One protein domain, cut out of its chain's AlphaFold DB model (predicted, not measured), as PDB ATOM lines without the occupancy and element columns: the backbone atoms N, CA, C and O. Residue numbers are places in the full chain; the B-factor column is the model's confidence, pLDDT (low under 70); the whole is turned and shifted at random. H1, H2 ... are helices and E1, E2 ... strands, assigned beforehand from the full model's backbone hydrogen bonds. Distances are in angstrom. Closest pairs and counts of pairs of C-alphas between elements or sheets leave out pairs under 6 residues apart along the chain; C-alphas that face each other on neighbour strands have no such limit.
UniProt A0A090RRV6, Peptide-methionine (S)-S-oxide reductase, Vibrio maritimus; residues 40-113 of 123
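Overview. This is residues 40 to 113 of the 123 residues of the protein "Peptide-methionine (S)-S-oxide reductase" of Vibrio maritimus (UniProt A0A090RRV6). A narrow antiparallel sheet, built mainly on the long strands E2 and E3 with the short E1 beside E3, has H1 and H3 over one face and its other face bare. Beyond one end of E2 and E3, the stretch between them, residues 70 to 88, makes a loop that holds the small helix H2. The printed part has 74 residues, with three named helices and three named strands in the order E1, H1, E2, H2, E3, H3; the sheet's order is E1, E3, E2. The class is mixed, helices and strands, in two layers, H1 and H3 on one face of the sheet. The whole is compact, with a radius of gyration of the C-alphas of 13.0 A, yet elongated, spanning 39 by 21 by 16 A.

Arrangement. E1, residues 40 to 43, is an edge strand and the antiparallel neighbour of E3, residues 89 to 96; N 41 and O 94 are within hydrogen-bond range at 2.9 A. H1, residues 48 to 55, is on the sheet at a height over the sheet of 8.3 A; it runs along the strands, at 15 degrees to E3 on the local plane. The closest C-alphas of H1 and E3 are those of Phe 48 and Glu 90, 5.7 A apart. E2, residues 61 to 69, is the other edge strand, antiparallel to E3; N 65 and O 93 are 2.9 A apart, N 91 and O 67 also 2.9 A. E1, H1 and E2 form a split strand-helix-strand unit, two strands running the same way with E3 between them, and its crossover is right-handed. H2, residues 78 to 81, only grazes the sheet; its closest C-alpha pair with E3 is Val 81 and Ile 89, 7.6 A. H3, residues 103 to 111, lies on the same face as H1 and touches it, the C-alphas of Thr 51 and Phe 110 being closest at 7.1 A. H1 and H3 run opposite ways at a steep tilt of 53 degrees. H2 is apart from both. In H1 and H3 every O i to N i+4 pair is within hydrogen-bond range; H2 is too short for such a pair.

Along the chain. E1 begins at C-alpha 40 (27.294, -22.044, 40.823). H1 is 10.5 A long, E2 21.0 A, E3 22.2 A and H3 12.3 A. E2 bends by 59 degrees at residue 66. H3 ends at C-alpha 111 (23.595, -27.619, 56.279).

Size, cuts and confidence. The C-alphas of Ser 83 and Ala 99, the two farthest apart, are 40.4 A apart. The printed part has no cut and no long link. Its mean pLDDT is 95.1, and no printed residue is under 70.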
ATOM      1  N   VAL A  40      28.634 -22.417  40.372       98.12
ATOM      2  CA  VAL A  40      27.294 -22.044  40.823       98.12
ATOM      3  C   VAL A  40      26.618 -23.239  41.482       98.12
ATOM      4  O   VAL A  40      26.572 -24.325  40.905       98.12
ATOM      5  N   ALA A  41      26.061 -23.020  42.670       98.12
ATOM      6  CA  ALA A  41      25.226 -23.970  43.393       98.12
ATOM      7  C   ALA A  41      23.815 -23.400  43.573       98.12
ATOM      8  O   ALA A  41      23.659 -22.284  44.061       98.12
ATOM      9  N   THR A  42      22.782 -24.165  43.219       97.69
ATOM     10  CA  THR A  42      21.388 -23.812  43.530       97.69
ATOM     11  C   THR A  42      20.930 -24.641  44.718       97.69
ATOM     12  O   THR A  42      20.835 -25.864  44.612       97.69
ATOM     13  N   LEU A  43      20.662 -23.984  45.845       95.88
ATOM     14  CA  LEU A  43      20.359 -24.632  47.119       95.88
ATOM     15  C   LEU A  43      18.965 -24.233  47.602       95.88
ATOM     16  O   LEU A  43      18.551 -23.086  47.449       95.88
ATOM     17  N   ALA A  44      18.247 -25.184  48.194       93.38
ATOM     18  CA  ALA A  44      16.905 -24.989  48.728       93.38
ATOM     19  C   ALA A  44      16.840 -25.522  50.160       93.38
ATOM     20  O   ALA A  44      17.193 -26.676  50.411       93.38
ATOM     21  N   GLY A  45      16.393 -24.692  51.097       87.62
ATOM     22  CA  GLY A  45      16.259 -25.073  52.498       87.62
ATOM     23  C   GLY A  45      15.994 -23.860  53.377       87.62
ATOM     24  O   GLY A  45      16.764 -22.907  53.367       87.62
ATOM     25  N   GLY A  46      14.912 -23.900  54.154       85.88
ATOM     26  CA  GLY A  46      14.546 -22.800  55.047       85.88
ATOM     27  C   GLY A  46      14.095 -21.533  54.311       85.88
ATOM     28  O   GLY A  46      13.499 -21.624  53.243       85.88
ATOM     29  N   CYS A  47      14.339 -20.381  54.943       90.75
ATOM     30  CA  CYS A  47      14.052 -19.049  54.408       90.75
ATOM     31  C   CYS A  47      15.233 -18.563  53.558       90.75
ATOM     32  O   CYS A  47      16.352 -18.492  54.074       90.75
ATOM     33  N   PHE A  48      14.995 -18.181  52.304       93.88
ATOM     34  CA  PHE A  48      16.045 -17.698  51.394       93.88
ATOM     35  C   PHE A  48      16.820 -16.464  51.893       93.88
ATOM     36  O   PHE A  48      18.027 -16.408  51.711       93.88
ATOM     37  N   TRP A  49      16.197 -15.534  52.628       94.00
ATOM     38  CA  TRP A  49      16.881 -14.354  53.172       94.00
ATOM     39  C   TRP A  49      17.897 -14.733  54.241       94.00
ATOM     40  O   TRP A  49      18.945 -14.104  54.356       94.00
ATOM     41  N   CYS A  50      17.581 -15.755  55.041       92.56
ATOM     42  CA  CYS A  50      18.500 -16.233  56.063       92.56
ATOM     43  C   CYS A  50      19.699 -16.919  55.408       92.56
ATOM     44  O   CYS A  50      20.837 -16.604  55.726       92.56
ATOM     45  N   THR A  51      19.446 -17.821  54.460       93.50
ATOM     46  CA  THR A  51      20.514 -18.594  53.819       93.50
ATOM     47  C   THR A  51      21.379 -17.752  52.885       93.50
ATOM     48  O   THR A  51      22.587 -17.978  52.829       93.50
ATOM     49  N   GLU A  52      20.796 -16.757  52.212       96.06
ATOM     50  CA  GLU A  52      21.512 -15.712  51.472       96.06
ATOM     51  C   GLU A  52      22.463 -14.962  52.404       96.06
ATOM     52  O   GLU A  52      23.679 -15.046  52.234       96.06
ATOM     53  N   SER A  53      21.923 -14.344  53.461       95.06
ATOM     54  CA  SER A  53      22.710 -13.583  54.437       95.06
ATOM     55  C   SER A  53      23.815 -14.413  55.100       95.06
ATOM     56  O   SER A  53      24.852 -13.860  55.476       95.06
ATOM     57  N   ASP A  54      23.599 -15.713  55.300       93.62
ATOM     58  CA  ASP A  54      24.587 -16.607  55.902       93.62
ATOM     59  C   ASP A  54      25.722 -16.944  54.922       93.62
ATOM     60  O   ASP A  54      26.891 -16.959  55.315       93.62
ATOM     61  N   LEU A  55      25.414 -17.214  53.647       96.25
ATOM     62  CA  LEU A  55      26.421 -17.599  52.652       96.25
ATOM     63  C   LEU A  55      27.170 -16.418  52.038       96.25
ATOM     64  O   LEU A  55      28.329 -16.593  51.670       96.25
ATOM     65  N   GLU A  56      26.593 -15.216  51.996       96.62
ATOM     66  CA  GLU A  56      27.312 -13.994  51.594       96.62
ATOM     67  C   GLU A  56      28.565 -13.739  52.450       96.62
ATOM     68  O   GLU A  56      29.537 -13.130  52.002       96.62
ATOM     69  N   GLN A  57      28.568 -14.223  53.694       94.94
ATOM     70  CA  GLN A  57      29.683 -14.064  54.628       94.94
ATOM     71  C   GLN A  57      30.782 -15.123  54.446       94.94
ATOM     72  O   GLN A  57      31.866 -14.999  55.028       94.94
ATOM     73  N   LEU A  58      30.533 -16.174  53.658       96.62
ATOM     74  CA  LEU A  58      31.481 -17.260  53.453       96.62
ATOM     75  C   LEU A  58      32.600 -16.816  52.504       96.62
ATOM     76  O   LEU A  58      32.384 -16.485  51.340       96.62
ATOM     77  N   LYS A  59      33.844 -16.851  52.988       97.62
ATOM     78  CA  LYS A  59      35.016 -16.510  52.174       97.62
ATOM     79  C   LYS A  59      35.078 -17.395  50.923       97.62
ATOM     80  O   LYS A  59      35.116 -18.611  51.038       97.62
ATOM     81  N   GLY A  60      35.180 -16.765  49.754       96.69
ATOM     82  CA  GLY A  60      35.202 -17.451  48.458       96.69
ATOM     83  C   GLY A  60      33.850 -17.442  47.749       96.69
ATOM     84  O   GLY A  60      33.817 -17.656  46.541       96.69
ATOM     85  N   VAL A  61      32.756 -17.119  48.444       97.88
ATOM     86  CA  VAL A  61      31.488 -16.771  47.798       97.88
ATOM     87  C   VAL A  61      31.620 -15.392  47.149       97.88
ATOM     88  O   VAL A  61      32.184 -14.461  47.726       97.88
ATOM     89  N   VAL A  62      31.163 -15.302  45.902       97.88
ATOM     90  CA  VAL A  62      31.216 -14.113  45.045       97.88
ATOM     91  C   VAL A  62      29.875 -13.389  45.049       97.88
ATOM     92  O   VAL A  62      29.856 -12.163  45.077       97.88
ATOM     93  N   ASP A  63      28.777 -14.144  44.992       98.12
ATOM     94  CA  ASP A  63      27.417 -13.611  44.938       98.12
ATOM     95  C   ASP A  63      26.416 -14.656  45.439       98.12
ATOM     96  O   ASP A  63      26.638 -15.862  45.264       98.12
ATOM     97  N   VAL A  64      25.312 -14.205  46.028       98.19
ATOM     98  CA  VAL A  64      24.185 -15.062  46.408       98.19
ATOM     99  C   VAL A  64      22.893 -14.367  46.014       98.19
ATOM    100  O   VAL A  64      22.664 -13.228  46.388       98.19
ATOM    101  N   VAL A  65      22.041 -15.053  45.251       97.94
ATOM    102  CA  VAL A  65      20.780 -14.482  44.762       97.94
ATOM    103  C   VAL A  65      19.602 -15.314  45.239       97.94
ATOM    104  O   VAL A  65      19.481 -16.489  44.883       97.94
ATOM    105  N   SER A  66      18.704 -14.689  45.995       97.31
ATOM    106  CA  SER A  66      17.412 -15.264  46.381       97.31
ATOM    107  C   SER A  66      16.445 -15.389  45.198       97.31
ATOM    108  O   SER A  66      16.281 -14.469  44.395       97.31
ATOM    109  N   GLY A  67      15.748 -16.523  45.108       96.19
ATOM    110  CA  GLY A  67      14.796 -16.806  44.039       96.19
ATOM    111  C   GLY A  67      13.844 -17.964  44.336       96.19
ATOM    112  O   GLY A  67      13.679 -18.397  45.476       96.19
ATOM    113  N   TYR A  68      13.205 -18.462  43.276       96.06
ATOM    114  CA  TYR A  68      12.171 -19.492  43.339       96.06
ATOM    115  C   TYR A  68      12.388 -20.562  42.269       96.06
ATOM    116  O   TYR A  68      12.675 -20.230  41.118       96.06
ATOM    117  N   ALA A  69      12.235 -21.838  42.628       95.06
ATOM    118  CA  ALA A  69      12.355 -22.953  41.687       95.06
ATOM    119  C   ALA A  69      11.425 -24.126  42.041       95.06
ATOM    120  O   ALA A  69      10.828 -24.163  43.112       95.06
ATOM    121  N   GLY A  70      11.314 -25.106  41.139       93.75
ATOM    122  CA  GLY A  70      10.571 -26.359  41.355       93.75
ATOM    123  C   GLY A  70       9.079 -26.319  40.997       93.75
ATOM    124  O   GLY A  70       8.482 -27.374  40.785       93.75
ATOM    125  N   GLY A  71       8.488 -25.129  40.865       94.12
ATOM    126  CA  GLY A  71       7.113 -24.933  40.408       94.12
ATOM    127  C   GLY A  71       6.968 -24.894  38.883       94.12
ATOM    128  O   GLY A  71       7.934 -25.049  38.138       94.12
ATOM    129  N   GLN A  72       5.737 -24.682  38.414       93.50
ATOM    130  CA  GLN A  72       5.397 -24.661  36.976       93.50
ATOM    131  C   GLN A  72       5.108 -23.256  36.430       93.50
ATOM    132  O   GLN A  72       5.051 -23.065  35.219       93.50
ATOM    133  N   LEU A  73       4.876 -22.275  37.306       95.06
ATOM    134  CA  LEU A  73       4.584 -20.908  36.883       95.06
ATOM    135  C   LEU A  73       5.867 -20.232  36.380       95.06
ATOM    136  O   LEU A  73       6.822 -20.121  37.143       95.06
ATOM    137  N   GLU A  74       5.892 -19.753  35.142       96.00
ATOM    138  CA  GLU A  74       7.013 -18.953  34.635       96.00
ATOM    139  C   GLU A  74       7.049 -17.568  35.298       96.00
ATOM    140  O   GLU A  74       6.003 -16.979  35.568       96.00
ATOM    141  N   GLU A  75       8.262 -17.076  35.575       95.06
ATOM    142  CA  GLU A  75       8.533 -15.754  36.172       95.06
ATOM    143  C   GLU A  75       7.620 -15.403  37.370       95.06
ATOM    144  O   GLU A  75       6.929 -14.378  37.369       95.06
ATOM    145  N   PRO A  76       7.573 -16.253  38.417       95.50
ATOM    146  CA  PRO A  76       6.666 -16.046  39.533       95.50
ATOM    147  C   PRO A  76       7.080 -14.816  40.354       95.50
ATOM    148  O   PRO A  76       8.241 -14.622  40.706       95.50
ATOM    149  N   THR A  77       6.107 -13.997  40.741       95.75
ATOM    150  CA  THR A  77       6.324 -12.925  41.722       95.75
ATOM    151  C   THR A  77       6.259 -13.465  43.150       95.75
ATOM    152  O   THR A  77       5.538 -14.426  43.423       95.75
ATOM    153  N   TYR A  78       6.898 -12.767  44.097       93.88
ATOM    154  CA  TYR A  78       6.820 -13.062  45.538       93.88
ATOM    155  C   TYR A  78       5.385 -13.339  46.014       93.88
ATOM    156  O   TYR A  78       5.108 -14.347  46.654       93.88
ATOM    157  N   ARG A  79       4.424 -12.475  45.644       94.75
ATOM    158  CA  ARG A  79       3.013 -12.629  46.044       94.75
ATOM    159  C   ARG A  79       2.363 -13.894  45.488       94.75
ATOM    160  O   ARG A  79       1.480 -14.447  46.136       94.75
ATOM    161  N   GLN A  80       2.753 -14.325  44.291       94.75
ATOM    162  CA  GLN A  80       2.242 -15.564  43.715       94.75
ATOM    163  C   GLN A  80       2.811 -16.771  44.458       94.75
ATOM    164  O   GLN A  80       2.044 -17.672  44.787       94.75
ATOM    165  N   VAL A  81       4.105 -16.780  44.787       93.69
ATOM    166  CA  VAL A  81       4.711 -17.900  45.529       93.69
ATOM    167  C   VAL A  81       4.179 -17.982  46.956       93.69
ATOM    168  O   VAL A  81       3.633 -19.021  47.322       93.69
ATOM    169  N   ALA A  82       4.132 -16.853  47.667       90.94
ATOM    170  CA  ALA A  82       3.597 -16.756  49.026       90.94
ATOM    171  C   ALA A  82       2.104 -17.144  49.139       90.94
ATOM    172  O   ALA A  82       1.592 -17.377  50.232       90.94
ATOM    173  N   SER A  83       1.372 -17.218  48.018       92.38
ATOM    174  CA  SER A  83       0.002 -17.750  48.002       92.38
ATOM    175  C   SER A  83      -0.069 -19.275  48.176       92.38
ATOM    176  O   SER A  83      -1.159 -19.809  48.388       92.38
ATOM    177  N   GLY A  84       1.059 -19.978  48.035       89.75
ATOM    178  CA  GLY A  84       1.170 -21.436  48.106       89.75
ATOM    179  C   GLY A  84       0.685 -22.188  46.860       89.75
ATOM    180  O   GLY A  84       0.685 -23.415  46.850       89.75
ATOM    181  N   GLN A  85       0.255 -21.493  45.802       90.44
ATOM    182  CA  GLN A  85      -0.398 -22.124  44.642       90.44
ATOM    183  C   GLN A  85       0.544 -22.446  43.474       90.44
ATOM    184  O   GLN A  85       0.135 -23.107  42.522       90.44
ATOM    185  N   THR A  86       1.791 -21.976  43.507       93.25
ATOM    186  CA  THR A  86       2.708 -22.081  42.354       93.25
ATOM    187  C   THR A  86       3.583 -23.335  42.369       93.25
ATOM    188  O   THR A  86       4.225 -23.632  41.360       93.25
ATOM    189  N   ALA A  87       3.606 -24.051  43.500       92.69
ATOM    190  CA  ALA A  87       4.527 -25.148  43.808       92.69
ATOM    191  C   ALA A  87       6.022 -24.777  43.744       92.69
ATOM    192  O   ALA A  87       6.871 -25.658  43.855       92.69
ATOM    193  N   HIS A  88       6.350 -23.491  43.579       94.62
ATOM    194  CA  HIS A  88       7.715 -23.023  43.749       94.62
ATOM    195  C   HIS A  88       8.110 -23.070  45.217       94.62
ATOM    196  O   HIS A  88       7.286 -22.845  46.102       94.62
ATOM    197  N   ILE A  89       9.390 -23.326  45.442       93.56
ATOM    198  CA  ILE A  89      10.036 -23.241  46.743       93.56
ATOM    199  C   ILE A  89      11.090 -22.144  46.715       93.56
ATOM    200  O   ILE A  89      11.651 -21.835  45.659       93.56
ATOM    201  N   GLU A  90      11.354 -21.571  47.882       94.62
ATOM    202  CA  GLU A  90      12.462 -20.647  48.085       94.62
ATOM    203  C   GLU A  90      13.803 -21.348  47.824       94.62
ATOM    204  O   GLU A  90      14.077 -22.437  48.344       94.62
ATOM    205  N   VAL A  91      14.636 -20.717  46.997       96.44
ATOM    206  CA  VAL A  91      15.990 -21.172  46.669       96.44
ATOM    207  C   VAL A  91      16.959 -19.999  46.672       96.44
ATOM    208  O   VAL A  91      16.561 -18.847  46.514       96.44
ATOM    209  N   ILE A  92      18.245 -20.311  46.779       97.56
ATOM    210  CA  ILE A  92      19.337 -19.371  46.547       97.56
ATOM    211  C   ILE A  92      20.262 -19.905  45.454       97.56
ATOM    212  O   ILE A  92      20.493 -21.114  45.352       97.56
ATOM    213  N   GLN A  93      20.799 -19.005  44.638       98.25
ATOM    214  CA  GLN A  93      21.859 -19.295  43.681       98.25
ATOM    215  C   GLN A  93      23.172 -18.709  44.200       98.25
ATOM    216  O   GLN A  93      23.325 -17.496  44.273       98.25
ATOM    217  N   VAL A  94      24.107 -19.579  44.569       98.44
ATOM    218  CA  VAL A  94      25.392 -19.236  45.184       98.44
ATOM    219  C   VAL A  94      26.476 -19.328  44.122       98.44
ATOM    220  O   VAL A  94      26.753 -20.417  43.621       98.44
ATOM    221  N   THR A  95      27.105 -18.207  43.794       98.56
ATOM    222  CA  THR A  95      28.277 -18.152  42.916       98.56
ATOM    223  C   THR A  95      29.534 -18.098  43.774       98.56
ATOM    224  O   THR A  95      29.639 -17.236  44.642       98.56
ATOM    225  N   PHE A  96      30.503 -18.986  43.555       98.25
ATOM    226  CA  PHE A  96      31.712 -19.079  44.380       98.25
ATOM    227  C   PHE A  96      32.973 -19.389  43.567       98.25
ATOM    228  O   PHE A  96      32.928 -20.015  42.506       98.25
ATOM    229  N   ASP A  97      34.122 -18.945  44.071       97.50
ATOM    230  CA  ASP A  97      35.438 -19.280  43.540       97.50
ATOM    231  C   ASP A  97      35.897 -20.630  44.105       97.50
ATOM    232  O   ASP A  97      36.311 -20.739  45.263       97.50
ATOM    233  N   ALA A  98      35.867 -21.656  43.254       96.06
ATOM    234  CA  ALA A  98      36.268 -23.014  43.604       96.06
ATOM    235  C   ALA A  98      37.767 -23.168  43.928       96.06
ATOM    236  O   ALA A  98      38.180 -24.218  44.417       96.06
ATOM    237  N   ALA A  99      38.594 -22.150  43.661       95.69
ATOM    238  CA  ALA A  99      39.980 -22.110  44.123       95.69
ATOM    239  C   ALA A  99      40.110 -21.631  45.584       95.69
ATOM    240  O   ALA A  99      41.177 -21.794  46.179       95.69
ATOM    241  N   VAL A 100      39.055 -21.034  46.156       96.81
ATOM    242  CA  VAL A 100      39.032 -20.487  47.524       96.81
ATOM    243  C   VAL A 100      38.149 -21.309  48.460       96.81
ATOM    244  O   VAL A 100      38.528 -21.478  49.617       96.81
ATOM    245  N   VAL A 101      37.002 -21.798  47.978       97.56
ATOM    246  CA  VAL A 101      36.047 -22.613  48.745       97.56
ATOM    247  C   VAL A 101      35.510 -23.751  47.881       97.56
ATOM    248  O   VAL A 101      35.123 -23.535  46.733       97.56
ATOM    249  N   SER A 102      35.504 -24.975  48.403       97.62
ATOM    250  CA  SER A 102      34.967 -26.128  47.680       97.62
ATOM    251  C   SER A 102      33.437 -26.162  47.727       97.62
ATOM    252  O   SER A 102      32.794 -25.557  48.585       97.62
ATOM    253  N   TYR A 103      32.831 -26.912  46.807       97.88
ATOM    254  CA  TYR A 103      31.386 -27.133  46.822       97.88
ATOM    255  C   TYR A 103      30.929 -27.820  48.120       97.88
ATOM    256  O   TYR A 103      29.896 -27.470  48.685       97.88
ATOM    257  N   GLU A 104      31.718 -28.767  48.627       97.81
ATOM    258  CA  GLU A 104      31.471 -29.442  49.899       97.81
ATOM    259  C   GLU A 104      31.511 -28.461  51.073       97.81
ATOM    260  O   GLU A 104      30.639 -28.523  51.929       97.81
ATOM    261  N   GLU A 105      32.448 -27.508  51.093       97.44
ATOM    262  CA  GLU A 105      32.503 -26.475  52.135       97.44
ATOM    263  C   GLU A 105      31.288 -25.531  52.083       97.44
ATOM    264  O   GLU A 105      30.759 -25.145  53.130       97.44
ATOM    265  N   VAL A 106      30.809 -25.194  50.878       97.81
ATOM    266  CA  VAL A 106      29.552 -24.446  50.689       97.81
ATOM    267  C   VAL A 106      28.372 -25.236  51.263       97.81
ATOM    268  O   VAL A 106      27.570 -24.683  52.021       97.81
ATOM    269  N   LEU A 107      28.276 -26.535  50.960       96.94
ATOM    270  CA  LEU A 107      27.228 -27.409  51.494       96.94
ATOM    271  C   LEU A 107      27.321 -27.584  53.013       96.94
ATOM    272  O   LEU A 107      26.302 -27.515  53.696       96.94
ATOM    273  N   ASP A 108      28.521 -27.765  53.555       95.75
ATOM    274  CA  ASP A 108      28.751 -27.884  54.994       95.75
ATOM    275  C   ASP A 108      28.319 -26.607  55.721       95.75
ATOM    276  O   ASP A 108      27.703 -26.671  56.787       95.75
ATOM    277  N   HIS A 109      28.600 -25.432  55.149       95.38
ATOM    278  CA  HIS A 109      28.123 -24.168  55.703       95.38
ATOM    279  C   HIS A 109      26.599 -24.054  55.654       95.38
ATOM    280  O   HIS A 109      25.980 -23.659  56.646       95.38
ATOM    281  N   PHE A 110      26.000 -24.428  54.524       95.25
ATOM    282  CA  PHE A 110      24.556 -24.431  54.334       95.25
ATOM    283  C   PHE A 110      23.858 -25.360  55.340       95.25
ATOM    284  O   PHE A 110      23.003 -24.917  56.104       95.25
ATOM    285  N   PHE A 111      24.269 -26.625  55.439       93.25
ATOM    286  CA  PHE A 111      23.595 -27.619  56.279       93.25
ATOM    287  C   PHE A 111      23.715 -27.378  57.783       93.25
ATOM    288  O   PHE A 111      22.891 -27.886  58.539       93.25
ATOM    289  N   ARG A 112      24.668 -26.559  58.247       90.69
ATOM    290  CA  ARG A 112      24.714 -26.137  59.660       90.69
ATOM    291  C   ARG A 112      23.475 -25.353  60.102       90.69
ATOM    292  O   ARG A 112      23.184 -25.334  61.296       90.69
ATOM    293  N   HIS A 113      22.756 -24.742  59.163       84.12
ATOM    294  CA  HIS A 113      21.605 -23.879  59.435       84.12
ATOM    295  C   HIS A 113      20.276 -24.465  58.931       84.12
ATOM    296  O   HIS A 113      19.224 -23.855  59.122       84.12
TER     297      HIS A 113